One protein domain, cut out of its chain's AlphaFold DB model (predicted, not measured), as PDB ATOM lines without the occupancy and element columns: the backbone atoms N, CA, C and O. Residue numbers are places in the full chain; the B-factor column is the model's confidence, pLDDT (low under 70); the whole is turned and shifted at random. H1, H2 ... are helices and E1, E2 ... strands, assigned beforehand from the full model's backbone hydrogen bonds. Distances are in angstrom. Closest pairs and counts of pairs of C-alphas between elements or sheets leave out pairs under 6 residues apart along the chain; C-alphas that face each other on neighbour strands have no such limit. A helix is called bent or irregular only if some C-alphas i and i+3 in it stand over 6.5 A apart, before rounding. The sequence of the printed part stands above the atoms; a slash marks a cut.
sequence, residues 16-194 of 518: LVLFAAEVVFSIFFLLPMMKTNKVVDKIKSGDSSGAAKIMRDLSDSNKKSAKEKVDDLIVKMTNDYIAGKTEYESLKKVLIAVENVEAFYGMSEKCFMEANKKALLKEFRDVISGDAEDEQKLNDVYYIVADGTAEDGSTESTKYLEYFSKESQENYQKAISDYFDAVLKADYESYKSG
ATOM      1  N   LEU A  16     148.904  89.543 174.517       63.75
ATOM      2  CA  LEU A  16     148.367  90.433 175.551       63.75
ATOM      3  C   LEU A  16     149.374  91.524 175.953       63.75
ATOM      4  O   LEU A  16     148.982  92.669 176.155       63.75
ATOM      5  N   VAL A  17     150.667  91.191 176.035       63.47
ATOM      6  CA  VAL A  17     151.742  92.158 176.321       63.47
ATOM      7  C   VAL A  17     151.932  93.137 175.163       63.47
ATOM      8  O   VAL A  17     152.111  94.324 175.413       63.47
ATOM      9  N   LEU A  18     151.839  92.679 173.911       61.72
ATOM     10  CA  LEU A  18     151.887  93.558 172.736       61.72
ATOM     11  C   LEU A  18     150.664  94.482 172.667       61.72
ATOM     12  O   LEU A  18     150.836  95.680 172.476       61.72
ATOM     13  N   PHE A  19     149.458  93.969 172.933       65.19
ATOM     14  CA  PHE A  19     148.254  94.798 173.058       65.19
ATOM     15  C   PHE A  19     148.380  95.815 174.196       65.19
ATOM     16  O   PHE A  19     148.046  96.981 174.019       65.19
ATOM     17  N   ALA A  20     148.894  95.409 175.360       62.50
ATOM     18  CA  ALA A  20     149.134  96.325 176.468       62.50
ATOM     19  C   ALA A  20     150.179  97.389 176.102       62.50
ATOM     20  O   ALA A  20     149.982  98.556 176.422       62.50
ATOM     21  N   ALA A  21     151.250  97.024 175.391       60.06
ATOM     22  CA  ALA A  21     152.269  97.959 174.923       60.06
ATOM     23  C   ALA A  21     151.726  98.942 173.872       60.06
ATOM     24  O   ALA A  21     152.022 100.130 173.962       60.06
ATOM     25  N   GLU A  22     150.893  98.497 172.928       54.53
ATOM     26  CA  GLU A  22     150.217  99.367 171.952       54.53
ATOM     27  C   GLU A  22     149.197 100.297 172.614       54.53
ATOM     28  O   GLU A  22     149.121 101.477 172.271       54.53
ATOM     29  N   VAL A  23     148.439  99.802 173.596       58.59
ATOM     30  CA  VAL A  23     147.488 100.605 174.378       58.59
ATOM     31  C   VAL A  23     148.232 101.637 175.223       58.59
ATOM     32  O   VAL A  23     147.860 102.806 175.218       58.59
ATOM     33  N   VAL A  24     149.326 101.254 175.884       63.19
ATOM     34  CA  VAL A  24     150.203 102.167 176.633       63.19
ATOM     35  C   VAL A  24     150.832 103.191 175.683       63.19
ATOM     36  O   VAL A  24     150.745 104.386 175.943       63.19
ATOM     37  N   PHE A  25     151.379 102.780 174.538       58.75
ATOM     38  CA  PHE A  25     151.932 103.709 173.549       58.75
ATOM     39  C   PHE A  25     150.871 104.696 173.033       58.75
ATOM     40  O   PHE A  25     151.105 105.903 172.952       58.75
ATOM     41  N   SER A  26     149.662 104.204 172.765       57.81
ATOM     42  CA  SER A  26     148.541 105.027 172.313       57.81
ATOM     43  C   SER A  26     148.064 106.009 173.387       57.81
ATOM     44  O   SER A  26     147.804 107.168 173.075       57.81
ATOM     45  N   ILE A  27     147.988 105.581 174.650       59.72
ATOM     46  CA  ILE A  27     147.543 106.401 175.789       59.72
ATOM     47  C   ILE A  27     148.592 107.435 176.198       59.72
ATOM     48  O   ILE A  27     148.232 108.578 176.477       59.72
ATOM     49  N   PHE A  28     149.870 107.063 176.233       56.06
ATOM     50  CA  PHE A  28     150.934 107.925 176.747       56.06
ATOM     51  C   PHE A  28     151.610 108.786 175.673       56.06
ATOM     52  O   PHE A  28     152.189 109.810 176.031       56.06
ATOM     53  N   PHE A  29     151.505 108.443 174.380       58.50
ATOM     54  CA  PHE A  29     152.169 109.193 173.302       58.50
ATOM     55  C   PHE A  29     151.216 109.672 172.195       58.50
ATOM     56  O   PHE A  29     151.160 110.876 171.935       58.50
ATOM     57  N   LEU A  30     150.428 108.789 171.560       62.69
ATOM     58  CA  LEU A  30     149.592 109.181 170.406       62.69
ATOM     59  C   LEU A  30     148.416 110.087 170.793       62.69
ATOM     60  O   LEU A  30     148.238 111.150 170.201       62.69
ATOM     61  N   LEU A  31     147.617 109.700 171.792       65.81
ATOM     62  CA  LEU A  31     146.458 110.475 172.241       65.81
ATOM     63  C   LEU A  31     146.859 111.865 172.765       65.81
ATOM     64  O   LEU A  31     146.224 112.841 172.361       65.81
ATOM     65  N   PRO A  32     147.912 112.001 173.590       68.06
ATOM     66  CA  PRO A  32     148.480 113.293 173.947       68.06
ATOM     67  C   PRO A  32     148.901 114.147 172.754       68.06
ATOM     68  O   PRO A  32     148.444 115.279 172.643       68.06
ATOM     69  N   MET A  33     149.685 113.602 171.817       68.00
ATOM     70  CA  MET A  33     150.135 114.336 170.630       68.00
ATOM     71  C   MET A  33     148.958 114.790 169.753       68.00
ATOM     72  O   MET A  33     148.939 115.929 169.283       68.00
ATOM     73  N   MET A  34     147.947 113.934 169.571       74.69
ATOM     74  CA  MET A  34     146.715 114.275 168.857       74.69
ATOM     75  C   MET A  34     145.926 115.373 169.572       74.69
ATOM     76  O   MET A  34     145.414 116.271 168.911       74.69
ATOM     77  N   LYS A  35     145.816 115.330 170.907       77.81
ATOM     78  CA  LYS A  35     145.149 116.386 171.685       77.81
ATOM     79  C   LYS A  35     145.912 117.710 171.596       77.81
ATOM     80  O   LYS A  35     145.280 118.731 171.363       77.81
ATOM     81  N   THR A  36     147.241 117.690 171.685       82.25
ATOM     82  CA  THR A  36     148.100 118.866 171.484       82.25
ATOM     83  C   THR A  36     147.901 119.476 170.090       82.25
ATOM     84  O   THR A  36     147.713 120.680 169.979       82.25
ATOM     85  N   ASN A  37     147.866 118.667 169.024       84.25
ATOM     86  CA  ASN A  37     147.589 119.170 167.669       84.25
ATOM     87  C   ASN A  37     146.165 119.736 167.541       84.25
ATOM     88  O   ASN A  37     145.981 120.779 166.926       84.25
ATOM     89  N   LYS A  38     145.172 119.113 168.188       89.62
ATOM     90  CA  LYS A  38     143.801 119.644 168.214       89.62
ATOM     91  C   LYS A  38     143.716 121.015 168.884       89.62
ATOM     92  O   LYS A  38     142.888 121.811 168.460       89.62
ATOM     93  N   VAL A  39     144.539 121.310 169.897       91.44
ATOM     94  CA  VAL A  39     144.613 122.669 170.470       91.44
ATOM     95  C   VAL A  39     145.032 123.671 169.394       91.44
ATOM     96  O   VAL A  39     144.354 124.676 169.210       91.44
ATOM     97  N   VAL A  40     146.093 123.366 168.641       90.88
ATOM     98  CA  VAL A  40     146.597 124.213 167.546       90.88
ATOM     99  C   VAL A  40     145.531 124.408 166.462       90.88
ATOM    100  O   VAL A  40     145.290 125.537 166.042       90.88
ATOM    101  N   ASP A  41     144.841 123.340 166.052       92.06
ATOM    102  CA  ASP A  41     143.761 123.413 165.056       92.06
ATOM    103  C   ASP A  41     142.600 124.301 165.532       92.06
ATOM    104  O   ASP A  41     142.050 125.087 164.757       92.06
ATOM    105  N   LYS A  42     142.243 124.208 166.820       93.62
ATOM    106  CA  LYS A  42     141.193 125.032 167.429       93.62
ATOM    107  C   LYS A  42     141.578 126.505 167.478       93.62
ATOM    108  O   LYS A  42     140.799 127.325 166.989       93.62
ATOM    109  N   ILE A  43     142.789 126.822 167.935       93.81
ATOM    110  CA  ILE A  43     143.339 128.185 167.899       93.81
ATOM    111  C   ILE A  43     143.347 128.739 166.470       93.81
ATOM    112  O   ILE A  43     142.825 129.824 166.231       93.81
ATOM    113  N   LYS A  44     143.825 127.963 165.491       90.94
ATOM    114  CA  LYS A  44     143.851 128.370 164.077       90.94
ATOM    115  C   LYS A  44     142.456 128.668 163.509       90.94
ATOM    116  O   LYS A  44     142.315 129.513 162.633       90.94
ATOM    117  N   SER A  45     141.421 127.981 163.996       90.62
ATOM    118  CA  SER A  45     140.023 128.238 163.615       90.62
ATOM    119  C   SER A  45     139.355 129.398 164.375       90.62
ATOM    120  O   SER A  45     138.239 129.786 164.021       90.62
ATOM    121  N   GLY A  46     140.028 129.958 165.386       88.12
ATOM    122  CA  GLY A  46     139.514 130.980 166.302       88.12
ATOM    123  C   GLY A  46     138.606 130.455 167.423       88.12
ATOM    124  O   GLY A  46     137.905 131.236 168.053       88.12
ATOM    125  N   ASP A  47     138.580 129.142 167.670       91.19
ATOM    126  CA  ASP A  47     137.741 128.507 168.698       91.19
ATOM    127  C   ASP A  47     138.487 128.438 170.046       91.19
ATOM    128  O   ASP A  47     139.029 127.393 170.432       91.19
ATOM    129  N   SER A  48     138.533 129.572 170.754       91.69
ATOM    130  CA  SER A  48     139.192 129.713 172.064       91.69
ATOM    131  C   SER A  48     138.566 128.814 173.136       91.69
ATOM    132  O   SER A  48     139.279 128.141 173.880       91.69
ATOM    133  N   SER A  49     137.235 128.703 173.170       91.62
ATOM    134  CA  SER A  49     136.509 127.837 174.112       91.62
ATOM    135  C   SER A  49     136.848 126.356 173.917       91.62
ATOM    136  O   SER A  49     137.123 125.630 174.882       91.62
ATOM    137  N   GLY A  50     136.877 125.896 172.664       90.75
ATOM    138  CA  GLY A  50     137.294 124.548 172.302       90.75
ATOM    139  C   GLY A  50     138.754 124.276 172.662       90.75
ATOM    140  O   GLY A  50     139.056 123.221 173.228       90.75
ATOM    141  N   ALA A  51     139.650 125.230 172.399       92.75
ATOM    142  CA  ALA A  51     141.058 125.136 172.778       92.75
ATOM    143  C   ALA A  51     141.240 125.069 174.307       92.75
ATOM    144  O   ALA A  51     141.918 124.164 174.798       92.75
ATOM    145  N   ALA A  52     140.574 125.941 175.071       93.19
ATOM    146  CA  ALA A  52     140.631 125.979 176.534       93.19
ATOM    147  C   ALA A  52     140.131 124.678 177.178       93.19
ATOM    148  O   ALA A  52     140.709 124.200 178.158       93.19
ATOM    149  N   LYS A  53     139.068 124.077 176.625       93.56
ATOM    150  CA  LYS A  53     138.557 122.778 177.087       93.56
ATOM    151  C   LYS A  53     139.596 121.675 176.904       93.56
ATOM    152  O   LYS A  53     139.849 120.919 177.836       93.56
ATOM    153  N   ILE A  54     140.229 121.605 175.732       91.06
ATOM    154  CA  ILE A  54     141.256 120.591 175.459       91.06
ATOM    155  C   ILE A  54     142.493 120.835 176.332       91.06
ATOM    156  O   ILE A  54     143.033 119.881 176.884       91.06
ATOM    157  N   MET A  55     142.909 122.095 176.510       91.38
ATOM    158  CA  MET A  55     144.068 122.466 177.332       91.38
ATOM    159  C   MET A  55     143.926 122.050 178.799       91.38
ATOM    160  O   MET A  55     144.917 121.634 179.405       91.38
ATOM    161  N   ARG A  56     142.717 122.108 179.374       90.06
ATOM    162  CA  ARG A  56     142.448 121.649 180.749       90.06
ATOM    163  C   ARG A  56     142.704 120.151 180.938       90.06
ATOM    164  O   ARG A  56     143.227 119.761 181.979       90.06
ATOM    165  N   ASP A  57     142.419 119.348 179.915       87.38
ATOM    166  CA  ASP A  57     142.535 117.882 179.936       87.38
ATOM    167  C   ASP A  57     143.953 117.360 179.622       87.38
ATOM    168  O   ASP A  57     144.182 116.144 179.587       87.38
ATOM    169  N   LEU A  58     144.904 118.251 179.326       87.50
ATOM    170  CA  LEU A  58     146.295 117.892 179.051       87.50
ATOM    171  C   LEU A  58     147.110 117.771 180.347       87.50
ATOM    172  O   LEU A  58     146.938 118.543 181.288       87.50
ATOM    173  N   SER A  59     148.065 116.836 180.374       86.31
ATOM    174  CA  SER A  59     149.106 116.817 181.411       86.31
ATOM    175  C   SER A  59     150.087 117.979 181.226       86.31
ATOM    176  O   SER A  59     150.211 118.513 180.124       86.31
ATOM    177  N   ASP A  60     150.839 118.340 182.264       86.38
ATOM    178  CA  ASP A  60     151.720 119.520 182.241       86.38
ATOM    179  C   ASP A  60     152.771 119.480 181.122       86.38
ATOM    180  O   ASP A  60     152.982 120.475 180.429       86.38
ATOM    181  N   SER A  61     153.361 118.306 180.854       84.75
ATOM    182  CA  SER A  61     154.288 118.125 179.727       84.75
ATOM    183  C   SER A  61     153.622 118.387 178.372       84.75
ATOM    184  O   SER A  61     154.251 118.936 177.469       84.75
ATOM    185  N   ASN A  62     152.351 118.008 178.212       85.56
ATOM    186  CA  ASN A  62     151.616 118.223 176.966       85.56
ATOM    187  C   ASN A  62     151.079 119.646 176.850       85.56
ATOM    188  O   ASN A  62     151.045 120.174 175.744       85.56
ATOM    189  N   LYS A  63     150.726 120.290 177.971       90.19
ATOM    190  CA  LYS A  63     150.434 121.728 178.014       90.19
ATOM    191  C   LYS A  63     151.646 122.530 177.556       90.19
ATOM    192  O   LYS A  63     151.488 123.411 176.721       90.19
ATOM    193  N   LYS A  64     152.853 122.194 178.031       90.25
ATOM    194  CA  LYS A  64     154.098 122.827 177.570       90.25
ATOM    195  C   LYS A  64     154.298 122.649 176.061       90.25
ATOM    196  O   LYS A  64     154.477 123.638 175.362       90.25
ATOM    197  N   SER A  65     154.168 121.423 175.550       87.56
ATOM    198  CA  SER A  65     154.274 121.165 174.105       87.56
ATOM    199  C   SER A  65     153.188 121.883 173.285       87.56
ATOM    200  O   SER A  65     153.448 122.317 172.166       87.56
ATOM    201  N   ALA A  66     151.974 122.035 173.825       90.38
ATOM    202  CA  ALA A  66     150.906 122.801 173.183       90.38
ATOM    203  C   ALA A  66     151.241 124.293 173.125       90.38
ATOM    204  O   ALA A  66     151.061 124.891 172.071       90.38
ATOM    205  N   LYS A  67     151.772 124.866 174.217       93.38
ATOM    206  CA  LYS A  67     152.261 126.253 174.248       93.38
ATOM    207  C   LYS A  67     153.330 126.483 173.183       93.38
ATOM    208  O   LYS A  67     153.165 127.383 172.380       93.38
ATOM    209  N   GLU A  68     154.352 125.629 173.115       91.25
ATOM    210  CA  GLU A  68     155.429 125.734 172.111       91.25
ATOM    211  C   GLU A  68     154.881 125.715 170.673       91.25
ATOM    212  O   GLU A  68     155.230 126.560 169.860       91.25
ATOM    213  N   LYS A  69     153.943 124.809 170.361       90.56
ATOM    214  CA  LYS A  69     153.336 124.756 169.020       90.56
ATOM    215  C   LYS A  69     152.418 125.938 168.706       90.56
ATOM    216  O   LYS A  69     152.277 126.295 167.539       90.56
ATOM    217  N   VAL A  70     151.729 126.481 169.709       92.56
ATOM    218  CA  VAL A  70     150.893 127.679 169.544       92.56
ATOM    219  C   VAL A  70     151.776 128.909 169.337       92.56
ATOM    220  O   VAL A  70     151.463 129.701 168.456       92.56
ATOM    221  N   ASP A  71     152.895 129.014 170.056       89.62
ATOM    222  CA  ASP A  71     153.912 130.056 169.865       89.62
ATOM    223  C   ASP A  71     154.484 130.022 168.434       89.62
ATOM    224  O   ASP A  71     154.407 131.006 167.696       89.62
ATOM    225  N   ASP A  72     154.915 128.842 167.967       85.94
ATOM    226  CA  ASP A  72     155.371 128.640 166.584       85.94
ATOM    227  C   ASP A  72     154.297 129.035 165.552       85.94
ATOM    228  O   ASP A  72     154.602 129.619 164.505       85.94
ATOM    229  N   LEU A  73     153.023 128.714 165.824       91.06
ATOM    230  CA  LEU A  73     151.903 129.052 164.947       91.06
ATOM    231  C   LEU A  73     151.721 130.570 164.834       91.06
ATOM    232  O   LEU A  73     151.638 131.071 163.710       91.06
ATOM    233  N   ILE A  74     151.633 131.288 165.958       92.88
ATOM    234  CA  ILE A  74     151.371 132.735 165.945       92.88
ATOM    235  C   ILE A  74     152.536 133.510 165.331       92.88
ATOM    236  O   ILE A  74     152.301 134.413 164.524       92.88
ATOM    237  N   VAL A  75     153.782 133.100 165.594       90.88
ATOM    238  CA  VAL A  75     154.974 133.690 164.969       90.88
ATOM    239  C   VAL A  75     154.952 133.461 163.460       90.88
ATOM    240  O   VAL A  75     155.136 134.400 162.682       90.88
ATOM    241  N   LYS A  76     154.670 132.229 163.016       87.81
ATOM    242  CA  LYS A  76     154.569 131.915 161.588       87.81
ATOM    243  C   LYS A  76     153.476 132.737 160.904       87.81
ATOM    244  O   LYS A  76     153.738 133.314 159.853       87.81
ATOM    245  N   MET A  77     152.274 132.794 161.477       89.38
ATOM    246  CA  MET A  77     151.156 133.531 160.881       89.38
ATOM    247  C   MET A  77     151.410 135.040 160.849       89.38
ATOM    248  O   MET A  77     151.064 135.687 159.862       89.38
ATOM    249  N   THR A  78     152.075 135.586 161.870       90.94
ATOM    250  CA  THR A  78     152.504 136.992 161.889       90.94
ATOM    251  C   THR A  78     153.492 137.276 160.759       90.94
ATOM    252  O   THR A  78     153.305 138.216 159.991       90.94
ATOM    253  N   ASN A  79     154.498 136.415 160.576       87.88
ATOM    254  CA  ASN A  79     155.456 136.543 159.475       87.88
ATOM    255  C   ASN A  79     154.798 136.379 158.097       87.88
ATOM    256  O   ASN A  79     155.136 137.105 157.162       87.88
ATOM    257  N   ASP A  80     153.845 135.452 157.961       85.56
ATOM    258  CA  ASP A  80     153.075 135.278 156.729       85.56
ATOM    259  C   ASP A  80     152.242 136.540 156.418       85.56
ATOM    260  O   ASP A  80     152.190 136.950 155.259       85.56
ATOM    261  N   TYR A  81     151.668 137.211 157.424       92.62
ATOM    262  CA  TYR A  81     150.963 138.491 157.256       92.62
ATOM    263  C   TYR A  81     151.912 139.628 156.856       92.62
ATOM    264  O   TYR A  81     151.655 140.346 155.883       92.62
ATOM    265  N   ILE A  82     153.048 139.771 157.545       90.00
ATOM    266  CA  ILE A  82     154.067 140.779 157.218       90.00
ATOM    267  C   ILE A  82     154.544 140.592 155.769       90.00
ATOM    268  O   ILE A  82     154.608 141.566 155.017       90.00
ATOM    269  N   ALA A  83     154.731 139.344 155.330       86.56
ATOM    270  CA  ALA A  83     155.085 138.984 153.957       86.56
ATOM    271  C   ALA A  83     153.926 139.066 152.936       86.56
ATOM    272  O   ALA A  83     154.145 138.777 151.761       86.56
ATOM    273  N   GLY A  84     152.705 139.424 153.352       88.12
ATOM    274  CA  GLY A  84     151.547 139.594 152.463       88.12
ATOM    275  C   GLY A  84     150.901 138.289 151.979       88.12
ATOM    276  O   GLY A  84     150.258 138.272 150.937       88.12
ATOM    277  N   LYS A  85     151.087 137.179 152.700       87.62
ATOM    278  CA  LYS A  85     150.512 135.861 152.366       87.62
ATOM    279  C   LYS A  85     149.178 135.580 153.058       87.62
ATOM    280  O   LYS A  85     148.539 134.571 152.764       87.62
ATOM    281  N   THR A  86     148.786 136.409 154.020       88.44
ATOM    282  CA  THR A  86     147.503 136.313 154.719       88.44
ATOM    283  C   THR A  86     147.012 137.706 155.099       88.44
ATOM    284  O   THR A  86     147.808 138.644 155.138       88.44
ATOM    285  N   GLU A  87     145.716 137.824 155.371       93.19
ATOM    286  CA  GLU A  87     145.049 139.076 155.736       93.19
ATOM    287  C   GLU A  87     145.130 139.350 157.240       93.19
ATOM    288  O   GLU A  87     145.161 138.416 158.050       93.19
ATOM    289  N   TYR A  88     145.091 140.631 157.619       92.81
ATOM    290  CA  TYR A  88     145.161 141.055 159.022       92.81
ATOM    291  C   TYR A  88     144.043 140.429 159.865       92.81
ATOM    292  O   TYR A  88     144.327 139.835 160.898       92.81
ATOM    293  N   GLU A  89     142.798 140.435 159.384       91.81
ATOM    294  CA  GLU A  89     141.657 139.858 160.115       91.81
ATOM    295  C   GLU A  89     141.795 138.345 160.357       91.81
ATOM    296  O   GLU A  89     141.386 137.824 161.397       91.81
ATOM    297  N   SER A  90     142.444 137.624 159.433       89.31
ATOM    298  CA  SER A  90     142.731 136.194 159.616       89.31
ATOM    299  C   SER A  90     143.767 135.960 160.716       89.31
ATOM    300  O   SER A  90     143.622 135.025 161.505       89.31
ATOM    301  N   LEU A  91     144.799 136.806 160.787       93.62
ATOM    302  CA  LEU A  91     145.794 136.777 161.859       93.62
ATOM    303  C   LEU A  91     145.181 137.205 163.200       93.62
ATOM    304  O   LEU A  91     145.288 136.466 164.178       93.62
ATOM    305  N   LYS A  92     144.508 138.357 163.234       94.19
ATOM    306  CA  LYS A  92     143.863 138.948 164.413       94.19
ATOM    307  C   LYS A  92     142.939 137.950 165.097       94.19
ATOM    308  O   LYS A  92     143.059 137.740 166.299       94.19
ATOM    309  N   LYS A  93     142.103 137.239 164.333       92.81
ATOM    310  CA  LYS A  93     141.242 136.171 164.860       92.81
ATOM    311  C   LYS A  93     142.022 135.083 165.610       92.81
ATOM    312  O   LYS A  93     141.566 134.607 166.649       92.81
ATOM    313  N   VAL A  94     143.179 134.669 165.091       93.31
ATOM    314  CA  VAL A  94     144.025 133.648 165.728       93.31
ATOM    315  C   VAL A  94     144.682 134.194 166.993       93.31
ATOM    316  O   VAL A  94     144.652 133.520 168.018       93.31
ATOM    317  N   LEU A  95     145.225 135.412 166.948       94.25
ATOM    318  CA  LEU A  95     145.868 136.042 168.105       94.25
ATOM    319  C   LEU A  95     144.866 136.311 169.242       94.25
ATOM    320  O   LEU A  95     145.132 135.965 170.389       94.25
ATOM    321  N   ILE A  96     143.661 136.793 168.920       93.00
ATOM    322  CA  ILE A  96     142.555 136.944 169.881       93.00
ATOM    323  C   ILE A  96     142.161 135.597 170.494       93.00
ATOM    324  O   ILE A  96     141.890 135.500 171.691       93.00
ATOM    325  N   ALA A  97     142.118 134.529 169.694       92.06
ATOM    326  CA  ALA A  97     141.786 133.209 170.217       92.06
ATOM    327  C   ALA A  97     142.843 132.680 171.196       92.06
ATOM    328  O   ALA A  97     142.481 131.954 172.121       92.06
ATOM    329  N   VAL A  98     144.114 133.053 171.018       93.00
ATOM    330  CA  VAL A  98     145.194 132.764 171.973       93.00
ATOM    331  C   VAL A  98     144.968 133.514 173.285       93.00
ATOM    332  O   VAL A  98     144.950 132.876 174.334       93.00
ATOM    333  N   GLU A  99     144.684 134.817 173.235       91.38
ATOM    334  CA  GLU A  99     144.462 135.635 174.443       91.38
ATOM    335  C   GLU A  99     143.185 135.296 175.207       91.38
ATOM    336  O   GLU A  99     143.058 135.630 176.375       91.38
ATOM    337  N   ASN A 100     142.248 134.570 174.600       90.75
ATOM    338  CA  ASN A 100     141.055 134.075 175.290       90.75
ATOM    339  C   ASN A 100     141.246 132.705 175.962       90.75
ATOM    340  O   ASN A 100     140.295 132.129 176.495       90.75
ATOM    341  N   VAL A 101     142.459 132.149 175.944       91.62
ATOM    342  CA  VAL A 101     142.788 130.896 176.630       91.62
ATOM    343  C   VAL A 101     143.783 131.191 177.747       91.62
ATOM    344  O   VAL A 101     144.939 131.479 177.479       91.62
ATOM    345  N   GLU A 102     143.365 131.012 179.003       90.69
ATOM    346  CA  GLU A 102     144.163 131.308 180.215       90.69
ATOM    347  C   GLU A 102     145.593 130.750 180.184       90.69
ATOM    348  O   GLU A 102     146.549 131.386 180.619       90.69
ATOM    349  N   ALA A 103     145.774 129.555 179.616       89.94
ATOM    350  CA  ALA A 103     147.090 128.938 179.502       89.94
ATOM    351  C   ALA A 103     148.062 129.703 178.579       89.94
ATOM    352  O   ALA A 103     149.263 129.415 178.625       89.94
ATOM    353  N   PHE A 104     147.568 130.620 177.749       92.56
ATOM    354  CA  PHE A 104     148.315 131.348 176.726       92.56
ATOM    355  C   PHE A 104     148.298 132.873 176.898       92.56
ATOM    356  O   PHE A 104     148.807 133.561 176.019       92.56
ATOM    357  N   TYR A 105     147.752 133.402 177.997       90.62
ATOM    358  CA  TYR A 105     147.713 134.848 178.238       90.62
ATOM    359  C   TYR A 105     149.084 135.508 178.051       90.62
ATOM    360  O   TYR A 105     150.095 135.019 178.567       90.62
ATOM    361  N   GLY A 106     149.098 136.604 177.293       86.19
ATOM    362  CA  GLY A 106     150.279 137.401 176.975       86.19
ATOM    363  C   GLY A 106     151.173 136.828 175.868       86.19
ATOM    364  O   GLY A 106     152.151 137.463 175.475       86.19
ATOM    365  N   MET A 107     150.885 135.634 175.332       91.19
ATOM    366  CA  MET A 107     151.722 135.037 174.280       91.19
ATOM    367  C   MET A 107     151.636 135.797 172.953       91.19
ATOM    368  O   MET A 107     152.589 135.775 172.176       91.19
ATOM    369  N   SER A 108     150.517 136.467 172.670       91.56
ATOM    370  CA  SER A 108     150.319 137.165 171.395       91.56
ATOM    371  C   SER A 108     150.826 138.609 171.382       91.56
ATOM    372  O   SER A 108     150.875 139.206 170.308       91.56
ATOM    373  N   GLU A 109     151.250 139.163 172.522       90.19
ATOM    374  CA  GLU A 109     151.598 140.586 172.681       90.19
ATOM    375  C   GLU A 109     152.610 141.070 171.630       90.19
ATOM    376  O   GLU A 109     152.382 142.060 170.932       90.19
ATOM    377  N   LYS A 110     153.712 140.328 171.441       90.06
ATOM    378  CA  LYS A 110     154.736 140.658 170.432       90.06
ATOM    379  C   LYS A 110     154.226 140.503 169.001       90.06
ATOM    380  O   LYS A 110     154.613 141.276 168.130       90.06
ATOM    381  N   CYS A 111     153.377 139.508 168.751       92.50
ATOM    382  CA  CYS A 111     152.786 139.275 167.437       92.50
ATOM    383  C   CYS A 111     151.821 140.401 167.053       92.50
ATOM    384  O   CYS A 111     151.893 140.886 165.926       92.50
ATOM    385  N   PHE A 112     150.982 140.862 167.988       94.56
ATOM    386  CA  PHE A 112     150.146 142.044 167.786       94.56
ATOM    387  C   PHE A 112     150.986 143.295 167.565       94.56
ATOM    388  O   PHE A 112     150.735 144.017 166.611       94.56
ATOM    389  N   MET A 113     152.022 143.526 168.376       92.56
ATOM    390  CA  MET A 113     152.921 144.669 168.196       92.56
ATOM    391  C   MET A 113     153.533 144.715 166.784       92.56
ATOM    392  O   MET A 113     153.479 145.750 166.127       92.56
ATOM    393  N   GLU A 114     154.095 143.607 166.289       92.56
ATOM    394  CA  GLU A 114     154.716 143.568 164.956       92.56
ATOM    395  C   GLU A 114     153.693 143.617 163.811       92.56
ATOM    396  O   GLU A 114     153.924 144.294 162.808       92.56
ATOM    397  N   ALA A 115     152.547 142.944 163.947       93.38
ATOM    398  CA  ALA A 115     151.482 143.011 162.949       93.38
ATOM    399  C   ALA A 115     150.885 144.424 162.857       93.38
ATOM    400  O   ALA A 115     150.689 144.948 161.757       93.38
ATOM    401  N   ASN A 116     150.650 145.066 163.999       94.81
ATOM    402  CA  ASN A 116     149.954 146.343 164.052       94.81
ATOM    403  C   ASN A 116     150.798 147.488 163.500       94.81
ATOM    404  O   ASN A 116     150.218 148.391 162.919       94.81
ATOM    405  N   LYS A 117     152.138 147.431 163.533       92.94
ATOM    406  CA  LYS A 117     152.979 148.395 162.787       92.94
ATOM    407  C   LYS A 117     152.586 148.468 161.305       92.94
ATOM    408  O   LYS A 117     152.448 149.552 160.745       92.94
ATOM    409  N   LYS A 118     152.371 147.311 160.668       93.56
ATOM    410  CA  LYS A 118     151.970 147.228 159.255       93.56
ATOM    411  C   LYS A 118     150.501 147.600 159.052       93.56
ATOM    412  O   LYS A 118     150.201 148.349 158.127       93.56
ATOM    413  N   ALA A 119     149.602 147.078 159.888       93.81
ATOM    414  CA  ALA A 119     148.170 147.349 159.773       93.81
ATOM    415  C   ALA A 119     147.863 148.836 160.005       93.81
ATOM    416  O   ALA A 119     147.220 149.459 159.167       93.81
ATOM    417  N   LEU A 120     148.410 149.425 161.073       93.88
ATOM    418  CA  LEU A 120     148.262 150.847 161.375       93.88
ATOM    419  C   LEU A 120     148.844 151.720 160.274       93.88
ATOM    420  O   LEU A 120     148.224 152.715 159.936       93.88
ATOM    421  N   LEU A 121     150.003 151.373 159.693       93.38
ATOM    422  CA  LEU A 121     150.557 152.166 158.591       93.38
ATOM    423  C   LEU A 121     149.595 152.217 157.401       93.38
ATOM    424  O   LEU A 121     149.455 153.269 156.788       93.38
ATOM    425  N   LYS A 122     148.939 151.100 157.072       91.94
ATOM    426  CA  LYS A 122     147.942 151.071 156.001       91.94
ATOM    427  C   LYS A 122     146.779 152.011 156.328       91.94
ATOM    428  O   LYS A 122     146.534 152.930 155.557       91.94
ATOM    429  N   GLU A 123     146.125 151.819 157.474       91.75
ATOM    430  CA  GLU A 123     144.968 152.644 157.856       91.75
ATOM    431  C   GLU A 123     145.355 154.129 157.997       91.75
ATOM    432  O   GLU A 123     144.623 155.001 157.559       91.75
ATOM    433  N   PHE A 124     146.550 154.434 158.509       91.75
ATOM    434  CA  PHE A 124     147.080 155.797 158.601       91.75
ATOM    435  C   PHE A 124     147.192 156.476 157.232       91.75
ATOM    436  O   PHE A 124     146.774 157.622 157.072       91.75
ATOM    437  N   ARG A 125     147.735 155.776 156.226       90.94
ATOM    438  CA  ARG A 125     147.823 156.307 154.857       90.94
ATOM    439  C   ARG A 125     146.447 156.464 154.218       90.94
ATOM    440  O   ARG A 125     146.243 157.443 153.502       90.94
ATOM    441  N   ASP A 126     145.517 155.559 154.518       89.25
ATOM    442  CA  ASP A 126     144.130 155.659 154.064       89.25
ATOM    443  C   ASP A 126     143.477 156.947 154.637       89.25
ATOM    444  O   ASP A 126     142.998 157.766 153.852       89.25
ATOM    445  N   VAL A 127     143.621 157.234 155.945       88.81
ATOM    446  CA  VAL A 127     143.143 158.487 156.591       88.81
ATOM    447  C   VAL A 127     143.755 159.747 155.964       88.81
ATOM    448  O   VAL A 127     143.077 160.754 155.745       88.81
ATOM    449  N   ILE A 128     145.050 159.733 155.644       87.56
ATOM    450  CA  ILE A 128     145.695 160.881 154.983       87.56
ATOM    451  C   ILE A 128     145.065 161.141 153.614       87.56
ATOM    452  O   ILE A 128     144.866 162.300 153.246       87.56
ATOM    453  N   SER A 129     144.686 160.082 152.900       84.06
ATOM    454  CA  SER A 129     144.073 160.169 151.576       84.06
ATOM    455  C   SER A 129     142.554 160.423 151.560       84.06
ATOM    456  O   SER A 129     142.043 160.761 150.492       84.06
ATOM    457  N   GLY A 130     141.834 160.286 152.690       72.12
ATOM    458  CA  GLY A 130     140.361 160.188 152.703       72.12
ATOM    459  C   GLY A 130     139.625 160.565 154.008       72.12
ATOM    460  O   GLY A 130     140.166 161.278 154.851       72.12
ATOM    461  N   ASP A 131     138.350 160.148 154.083       54.38
ATOM    462  CA  ASP A 131     137.256 160.560 154.996       54.38
ATOM    463  C   ASP A 131     137.395 160.132 156.480       54.38
ATOM    464  O   ASP A 131     138.156 159.241 156.845       54.38
ATOM    465  N   ALA A 132     136.546 160.711 157.346       54.69
ATOM    466  CA  ALA A 132     136.489 160.456 158.796       54.69
ATOM    467  C   ALA A 132     136.188 158.996 159.214       54.69
ATOM    468  O   ALA A 132     136.492 158.609 160.343       54.69
ATOM    469  N   GLU A 133     135.603 158.166 158.340       60.69
ATOM    470  CA  GLU A 133     135.354 156.737 158.625       60.69
ATOM    471  C   GLU A 133     136.670 155.946 158.788       60.69
ATOM    472  O   GLU A 133     136.710 154.916 159.467       60.69
ATOM    473  N   ASP A 134     137.769 156.452 158.226       69.44
ATOM    474  CA  ASP A 134     139.072 155.800 158.288       69.44
ATOM    475  C   ASP A 134     139.782 156.023 159.642       69.44
ATOM    476  O   ASP A 134     140.572 155.175 160.072       69.44
ATOM    477  N   GLU A 135     139.444 157.081 160.396       81.12
ATOM    478  CA  GLU A 135     140.010 157.314 161.738       81.12
ATOM    479  C   GLU A 135     139.528 156.279 162.766       81.12
ATOM    480  O   GLU A 135     140.280 155.876 163.661       81.12
ATOM    481  N   GLN A 136     138.289 155.791 162.632       85.56
ATOM    482  CA  GLN A 136     137.773 154.732 163.502       85.56
ATOM    483  C   GLN A 136     138.523 153.416 163.266       85.56
ATOM    484  O   GLN A 136     138.907 152.753 164.229       85.56
ATOM    485  N   LYS A 137     138.808 153.061 162.006       88.50
ATOM    486  CA  LYS A 137     139.574 151.846 161.674       88.50
ATOM    487  C   LYS A 137     140.994 151.909 162.225       88.50
ATOM    488  O   LYS A 137     141.486 150.918 162.767       88.50
ATOM    489  N   LEU A 138     141.636 153.077 162.141       90.06
ATOM    490  CA  LEU A 138     142.946 153.309 162.747       90.06
ATOM    491  C   LEU A 138     142.909 153.035 164.261       90.06
ATOM    492  O   LEU A 138     143.753 152.298 164.779       90.06
ATOM    493  N   ASN A 139     141.893 153.555 164.958       89.19
ATOM    494  CA  ASN A 139     141.676 153.306 166.386       89.19
ATOM    495  C   ASN A 139     141.386 151.827 166.696       89.19
ATOM    496  O   ASN A 139     141.946 151.274 167.647       89.19
ATOM    497  N   ASP A 140     140.570 151.157 165.882       90.62
ATOM    498  CA  ASP A 140     140.230 149.744 166.063       90.62
ATOM    499  C   ASP A 140     141.459 148.841 165.946       90.62
ATOM    500  O   ASP A 140     141.629 147.894 166.721       90.62
ATOM    501  N   VAL A 141     142.357 149.142 165.007       92.88
ATOM    502  CA  VAL A 141     143.641 148.446 164.903       92.88
ATOM    503  C   VAL A 141     144.520 148.768 166.115       92.88
ATOM    504  O   VAL A 141     145.093 147.843 166.695       92.88
ATOM    505  N   TYR A 142     144.599 150.035 166.541       92.38
ATOM    506  CA  TYR A 142     145.474 150.461 167.641       92.38
ATOM    507  C   TYR A 142     145.125 149.768 168.959       92.38
ATOM    508  O   TYR A 142     146.008 149.197 169.600       92.38
ATOM    509  N   TYR A 143     143.841 149.767 169.329       92.12
ATOM    510  CA  TYR A 143     143.335 149.165 170.568       92.12
ATOM    511  C   TYR A 143     143.045 147.664 170.458       92.12
ATOM    512  O   TYR A 143     142.641 147.043 171.447       92.12
ATOM    513  N   ILE A 144     143.269 147.067 169.282       93.38
ATOM    514  CA  ILE A 144     142.977 145.659 169.000       93.38
ATOM    515  C   ILE A 144     141.497 145.374 169.309       93.38
ATOM    516  O   ILE A 144     141.153 144.525 170.132       93.38
ATOM    517  N   VAL A 145     140.604 146.144 168.689       91.69
ATOM    518  CA  VAL A 145     139.157 146.037 168.895       91.69
ATOM    519  C   VAL A 145     138.624 144.810 168.177       91.69
ATOM    520  O   VAL A 145     138.924 144.593 167.003       91.69
ATOM    521  N   ALA A 146     137.811 144.008 168.853       87.88
ATOM    522  CA  ALA A 146     137.027 142.972 168.199       87.88
ATOM    523  C   ALA A 146     135.601 142.922 168.722       87.88
ATOM    524  O   ALA A 146     135.366 143.009 169.928       87.88
ATOM    525  N   ASP A 147     134.684 142.722 167.786       84.50
ATOM    526  CA  ASP A 147     133.260 142.652 168.053       84.50
ATOM    527  C   ASP A 147     132.835 141.218 168.370       84.50
ATOM    528  O   ASP A 147     133.134 140.266 167.642       84.50
ATOM    529  N   GLY A 148     132.125 141.074 169.482       72.69
ATOM    530  CA  GLY A 148     131.415 139.871 169.883       72.69
ATOM    531  C   GLY A 148     129.904 140.083 169.851       72.69
ATOM    532  O   GLY A 148     129.413 141.204 169.741       72.69
ATOM    533  N   THR A 149     129.156 138.991 169.963       70.56
ATOM    534  CA  THR A 149     127.707 139.035 170.190       70.56
ATOM    535  C   THR A 149     127.445 138.707 171.653       70.56
ATOM    536  O   THR A 149     127.793 137.611 172.102       70.56
ATOM    537  N   ALA A 150     126.850 139.644 172.385       69.88
ATOM    538  CA  ALA A 150     126.418 139.449 173.761       69.88
ATOM    539  C   ALA A 150     125.245 138.456 173.845       69.88
ATOM    540  O   ALA A 150     124.593 138.135 172.847       69.88
ATOM    541  N   GLU A 151     124.946 137.968 175.055       68.25
ATOM    542  CA  GLU A 151     123.863 136.996 175.286       68.25
ATOM    543  C   GLU A 151     122.471 137.521 174.884       68.25
ATOM    544  O   GLU A 151     121.581 136.729 174.570       68.25
ATOM    545  N   ASP A 152     122.286 138.841 174.858       73.88
ATOM    546  CA  ASP A 152     121.048 139.511 174.450       73.88
ATOM    547  C   ASP A 152     120.971 139.820 172.941       73.88
ATOM    548  O   ASP A 152     119.965 140.352 172.466       73.88
ATOM    549  N   GLY A 153     122.005 139.453 172.175       69.56
ATOM    550  CA  GLY A 153     122.107 139.697 170.739       69.56
ATOM    551  C   GLY A 153     122.683 141.063 170.354       69.56
ATOM    552  O   GLY A 153     122.752 141.349 169.159       69.56
ATOM    553  N   SER A 154     123.097 141.896 171.317       75.25
ATOM    554  CA  SER A 154     123.817 143.146 171.047       75.25
ATOM    555  C   SER A 154     125.285 142.900 170.666       75.25
ATOM    556  O   SER A 154     125.844 141.834 170.935       75.25
ATOM    557  N   THR A 155     125.909 143.870 169.994       75.81
ATOM    558  CA  THR A 155     127.340 143.822 169.664       75.81
ATOM    559  C   THR A 155     128.149 144.415 170.813       75.81
ATOM    560  O   THR A 155     127.946 145.572 171.172       75.81
ATOM    561  N   GLU A 156     129.081 143.641 171.366       81.19
ATOM    562  CA  GLU A 156     130.048 144.111 172.364       81.19
ATOM    563  C   GLU A 156     131.437 144.227 171.732       81.19
ATOM    564  O   GLU A 156     132.007 143.231 171.285       81.19
ATOM    565  N   SER A 157     132.001 145.434 171.725       85.69
ATOM    566  CA  SER A 157     133.365 145.679 171.251       85.69
ATOM    567  C   SER A 157     134.356 145.554 172.409       85.69
ATOM    568  O   SER A 157     134.263 146.259 173.414       85.69
ATOM    569  N   THR A 158     135.328 144.653 172.273       88.62
ATOM    570  CA  THR A 158     136.370 144.405 173.280       88.62
ATOM    571  C   THR A 158     137.705 144.987 172.822       88.62
ATOM    572  O   THR A 158     138.179 144.638 171.744       88.62
ATOM    573  N   LYS A 159     138.341 145.826 173.650       91.25
ATOM    574  CA  LYS A 159     139.679 146.393 173.409       91.25
ATOM    575  C   LYS A 159     140.765 145.491 173.994       91.25
ATOM    576  O   LYS A 159     141.086 145.595 175.174       91.25
ATOM    577  N   TYR A 160     141.333 144.591 173.192       90.12
ATOM    578  CA  TYR A 160     142.264 143.575 173.707       90.12
ATOM    579  C   TYR A 160     143.569 144.148 174.262       90.12
ATOM    580  O   TYR A 160     144.136 143.552 175.176       90.12
ATOM    581  N   LEU A 161     144.014 145.316 173.786       90.31
ATOM    582  CA  LEU A 161     145.200 145.976 174.337       90.31
ATOM    583  C   LEU A 161     145.056 146.240 175.847       90.31
ATOM    584  O   LEU A 161     146.016 146.072 176.592       90.31
ATOM    585  N   GLU A 162     143.853 146.581 176.319       89.25
ATOM    586  CA  GLU A 162     143.590 146.904 177.731       89.25
ATOM    587  C   GLU A 162     143.690 145.680 178.660       89.25
ATOM    588  O   GLU A 162     143.864 145.835 179.870       89.25
ATOM    589  N   TYR A 163     143.629 144.463 178.105       87.31
ATOM    590  CA  TYR A 163     143.777 143.209 178.850       87.31
ATOM    591  C   TYR A 163     145.236 142.771 179.013       87.31
ATOM    592  O   TYR A 163     145.519 141.886 179.825       87.31
ATOM    593  N   PHE A 164     146.166 143.367 178.265       89.38
ATOM    594  CA  PHE A 164     147.588 143.075 178.425       89.38
ATOM    595  C   PHE A 164     148.109 143.597 179.759       89.38
ATOM    596  O   PHE A 164     147.529 144.493 180.378       89.38
ATOM    597  N   SER A 165     149.239 143.051 180.211       90.19
ATOM    598  CA  SER A 165     149.898 143.586 181.401       90.19
ATOM    599  C   SER A 165     150.260 145.062 181.191       90.19
ATOM    600  O   SER A 165     150.524 145.485 180.066       90.19
ATOM    601  N   LYS A 166     150.318 145.856 182.267       90.31
ATOM    602  CA  LYS A 166     150.689 147.277 182.168       90.31
ATOM    603  C   LYS A 166     152.027 147.481 181.438       90.31
ATOM    604  O   LYS A 166     152.124 148.348 180.579       90.31
ATOM    605  N   GLU A 167     153.025 146.654 181.744       90.44
ATOM    606  CA  GLU A 167     154.336 146.685 181.081       90.44
ATOM    607  C   GLU A 167     154.216 146.387 179.577       90.44
ATOM    608  O   GLU A 167     154.839 147.046 178.748       90.44
ATOM    609  N   SER A 168     153.378 145.421 179.206       89.38
ATOM    610  CA  SER A 168     153.137 145.046 177.811       89.38
ATOM    611  C   SER A 168     152.393 146.130 177.031       89.38
ATOM    612  O   SER A 168     152.729 146.379 175.874       89.38
ATOM    613  N   GLN A 169     151.433 146.811 177.663       90.81
ATOM    614  CA  GLN A 169     150.749 147.970 177.083       90.81
ATOM    615  C   GLN A 169     151.735 149.111 176.812       90.81
ATOM    616  O   GLN A 169     151.790 149.615 175.692       90.81
ATOM    617  N   GLU A 170     152.563 149.465 177.800       88.88
ATOM    618  CA  GLU A 170     153.588 150.508 177.665       88.88
ATOM    619  C   GLU A 170     154.604 150.158 176.562       88.88
ATOM    620  O   GLU A 170     154.935 151.004 175.730       88.88
ATOM    621  N   ASN A 171     155.050 148.898 176.499       89.94
ATOM    622  CA  ASN A 171     155.961 148.417 175.457       89.94
ATOM    623  C   ASN A 171     155.334 148.467 174.057       89.94
ATOM    624  O   ASN A 171     155.995 148.899 173.111       89.94
ATOM    625  N   TYR A 172     154.072 148.049 173.917       91.62
ATOM    626  CA  TYR A 172     153.332 148.133 172.658       91.62
ATOM    627  C   TYR A 172     153.217 149.590 172.197       91.62
ATOM    628  O   TYR A 172     153.634 149.922 171.089       91.62
ATOM    629  N   GLN A 173     152.731 150.476 173.067       89.62
ATOM    630  CA  GLN A 173     152.524 151.892 172.754       89.62
ATOM    631  C   GLN A 173     153.832 152.583 172.374       89.62
ATOM    632  O   GLN A 173     153.876 153.308 171.380       89.62
ATOM    633  N   LYS A 174     154.917 152.307 173.110       88.81
ATOM    634  CA  LYS A 174     156.246 152.826 172.782       88.81
ATOM    635  C   LYS A 174     156.724 152.324 171.419       88.81
ATOM    636  O   LYS A 174     157.197 153.118 170.616       88.81
ATOM    637  N   ALA A 175     156.594 151.030 171.134       90.06
ATOM    638  CA  ALA A 175     157.049 150.458 169.868       90.06
ATOM    639  C   ALA A 175     156.253 150.963 168.654       90.06
ATOM    640  O   ALA A 175     156.834 151.130 167.581       90.06
ATOM    641  N   ILE A 176     154.945 151.197 168.810       91.81
ATOM    642  CA  ILE A 176     154.117 151.825 167.773       91.81
ATOM    643  C   ILE A 176     154.511 153.298 167.598       91.81
ATOM    644  O   ILE A 176     154.715 153.732 166.468       91.81
ATOM    645  N   SER A 177     154.704 154.039 168.692       89.44
ATOM    646  CA  SER A 177     155.129 155.447 168.652       89.44
ATOM    647  C   SER A 177     156.494 155.616 167.975       89.44
ATOM    648  O   SER A 177     156.601 156.367 167.012       89.44
ATOM    649  N   ASP A 178     157.510 154.847 168.388       89.25
ATOM    650  CA  ASP A 178     158.854 154.867 167.788       89.25
ATOM    651  C   ASP A 178     158.811 154.531 166.277       89.25
ATOM    652  O   ASP A 178     159.612 155.033 165.486       89.25
ATOM    653  N   TYR A 179     157.889 153.653 165.862       92.19
ATOM    654  CA  TYR A 179     157.703 153.290 164.457       92.19
ATOM    655  C   TYR A 179     157.110 154.449 163.647       92.19
ATOM    656  O   TYR A 179     157.636 154.771 162.582       92.19
ATOM    657  N   PHE A 180     156.060 155.101 164.152       92.44
ATOM    658  CA  PHE A 180     155.456 156.255 163.483       92.44
ATOM    659  C   PHE A 180     156.356 157.496 163.505       92.44
ATOM    660  O   PHE A 180     156.382 158.217 162.512       92.44
ATOM    661  N   ASP A 181     157.186 157.683 164.537       89.50
ATOM    662  CA  ASP A 181     158.266 158.683 164.539       89.50
ATOM    663  C   ASP A 181     159.219 158.470 163.359       89.50
ATOM    664  O   ASP A 181     159.575 159.412 162.652       89.50
ATOM    665  N   ALA A 182     159.641 157.222 163.128       91.12
ATOM    666  CA  ALA A 182     160.545 156.893 162.033       91.12
ATOM    667  C   ALA A 182     159.892 157.102 160.656       91.12
ATOM    668  O   ALA A 182     160.568 157.571 159.739       91.12
ATOM    669  N   VAL A 183     158.599 156.781 160.523       93.00
ATOM    670  CA  VAL A 183     157.812 157.028 159.303       93.00
ATOM    671  C   VAL A 183     157.711 158.528 159.032       93.00
ATOM    672  O   VAL A 183     158.193 158.983 157.997       93.00
ATOM    673  N   LEU A 184     157.203 159.304 159.994       92.56
ATOM    674  CA  LEU A 184     157.043 160.752 159.866       92.56
ATOM    675  C   LEU A 184     158.386 161.451 159.610       92.56
ATOM    676  O   LEU A 184     158.478 162.392 158.827       92.56
ATOM    677  N   LYS A 185     159.472 160.973 160.230       92.50
ATOM    678  CA  LYS A 185     160.825 161.478 159.968       92.50
ATOM    679  C   LYS A 185     161.285 161.215 158.544       92.50
ATOM    680  O   LYS A 185     161.886 162.103 157.946       92.50
ATOM    681  N   ALA A 186     161.041 160.022 158.011       93.25
ATOM    682  CA  ALA A 186     161.393 159.709 156.632       93.25
ATOM    683  C   ALA A 186     160.608 160.584 155.643       93.25
ATOM    684  O   ALA A 186     161.207 161.131 154.716       93.25
ATOM    685  N   ASP A 187     159.309 160.771 155.883       93.75
ATOM    686  CA  ASP A 187     158.443 161.590 155.032       93.75
ATOM    687  C   ASP A 187     158.838 163.073 155.094       93.75
ATOM    688  O   ASP A 187     159.012 163.715 154.056       93.75
ATOM    689  N   TYR A 188     159.112 163.604 156.290       91.94
ATOM    690  CA  TYR A 188     159.548 164.991 156.458       91.94
ATOM    691  C   TYR A 188     160.899 165.277 155.784       91.94
ATOM    692  O   TYR A 188     161.062 166.301 155.122       91.94
ATOM    693  N   GLU A 189     161.877 164.372 155.896       91.38
ATOM    694  CA  GLU A 189     163.165 164.515 155.201       91.38
ATOM    695  C   GLU A 189     163.028 164.359 153.673       91.38
ATOM    696  O   GLU A 189     163.742 165.024 152.913       91.38
ATOM    697  N   SER A 190     162.084 163.533 153.205       92.31
ATOM    698  CA  SER A 190     161.724 163.445 151.785       92.31
ATOM    699  C   SER A 190     161.164 164.775 151.276       92.31
ATOM    700  O   SER A 190     161.644 165.291 150.260       92.31
ATOM    701  N   TYR A 191     160.230 165.376 152.020       90.19
ATOM    702  CA  TYR A 191     159.677 166.697 151.724       90.19
ATOM    703  C   TYR A 191     160.772 167.775 151.680       90.19
ATOM    704  O   TYR A 191     160.883 168.478 150.677       90.19
ATOM    705  N   LYS A 192     161.666 167.845 152.682       86.44
ATOM    706  CA  LYS A 192     162.808 168.790 152.677       86.44
ATOM    707  C   LYS A 192     163.727 168.623 151.467       86.44
ATOM    708  O   LYS A 192     164.375 169.578 151.042       86.44
ATOM    709  N   SER A 193     163.796 167.412 150.918       89.25
ATOM    710  CA  SER A 193     164.572 167.090 149.718       89.25
ATOM    711  C   SER A 193     163.827 167.398 148.407       89.25
ATOM    712  O   SER A 193     164.340 167.085 147.333       89.25
ATOM    713  N   GLY A 194     162.634 167.999 148.479       82.31
ATOM    714  CA  GLY A 194     161.796 168.372 147.337       82.31
ATOM    715  C   GLY A 194     160.847 167.274 146.849       82.31
ATOM    716  O   GLY A 194     160.267 167.420 145.776       82.31
TER     717      GLY A 194
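This is residues 16 to 194 of the 518 residues of an uncharacterized protein of Eubacterium ruminantium (UniProt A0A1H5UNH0). This is a drawn-out helical model with a short up-and-down bundle of H3, H4 and H5 at its middle, in which H3 and H5 overlap only in part. H1b and H2 pack at one end of it, with residues 16 to 21 and 23 to 28 of H1 sticking out; H6 and H8 pack on H5 towards the other end, where residues 184 to 194 stick out, and a two-strand hairpin, E1 and E2, lies to one side. The printed part has 179 residues, with eight named helices and two named strands in the order H1 H2 H3 H4 H5 H6 E1 E2 H7 H8; the sheet, E1 - E2, is antiparallel and the class is mostly helix. The whole is loose, with a radius of gyration of the C-alphas of 20.6 A, and elongated, spanning 84 by 44 by 30 A.

Find C-alpha 145 at (139.157, 146.037, 168.895), where E1, residues 145 to 149, begins; E2 is residues 155 to 159. Before them look for H6, residues 133 to 142, and H5, residues 109 to 129, 29.8 A long with a kink of 34 degrees near residue 116. H4 is residues 88 to 99 and H3 residues 60 to 82, 32.9 A. H2 is residues 48 to 56. H1, residues 16 to 45, starts at C-alpha 16, (148.367, 90.433, 175.551); by its hydrogen bonds it was assigned as one helix, but it is bent, with C-alphas 28 and 31 6.8 A apart, into H1a, residues 16 to 28, and H1b, residues 31 to 45, at a shallow tilt of 30 degrees. After E2 come H7, residues 160 to 163, and H8, residues 166 to 192, 38.5 A, ending at (162.808, 168.790, 152.677).

In the hairpin E1 and E2, look for N 148 and O 156, 2.8 A apart. H6 is near E2, and touches the hub H5 at a shallow tilt of 15 degrees, opposite ways, closest at the C-alphas of Val 127 and Asp 134, 5.2 A. H8 touches H5 at a steep tilt of 38 degrees, closest at Met 113 and Tyr 172, C-alphas 5.7 A apart. H3 touches H4, C-alphas of Met 77 and Leu 91 at 6.3 A, and H5, Thr 78 and Cys 111 at 6.0 A. H1b touches H2, C-alphas of Val 39 and Ala 51 at 4.9 A, while H1a touches no helix. H7 is near H5. Every O i to N i+4 pair is within hydrogen-bond range in H1a, H1b, H2, H3 and H8; it is 7 of 8 in H4, 16 of 17 in H5 and 5 of 6 in H6, and H7 is too short for one.

The C-alphas of Leu 16 and Gly 194, the two farthest apart, stand 84.0 A from each other. The printed part has no cut and no long link. pLDDT is under 70 at residues 16 to 33, 131 to 134, 150 to 151 and 153.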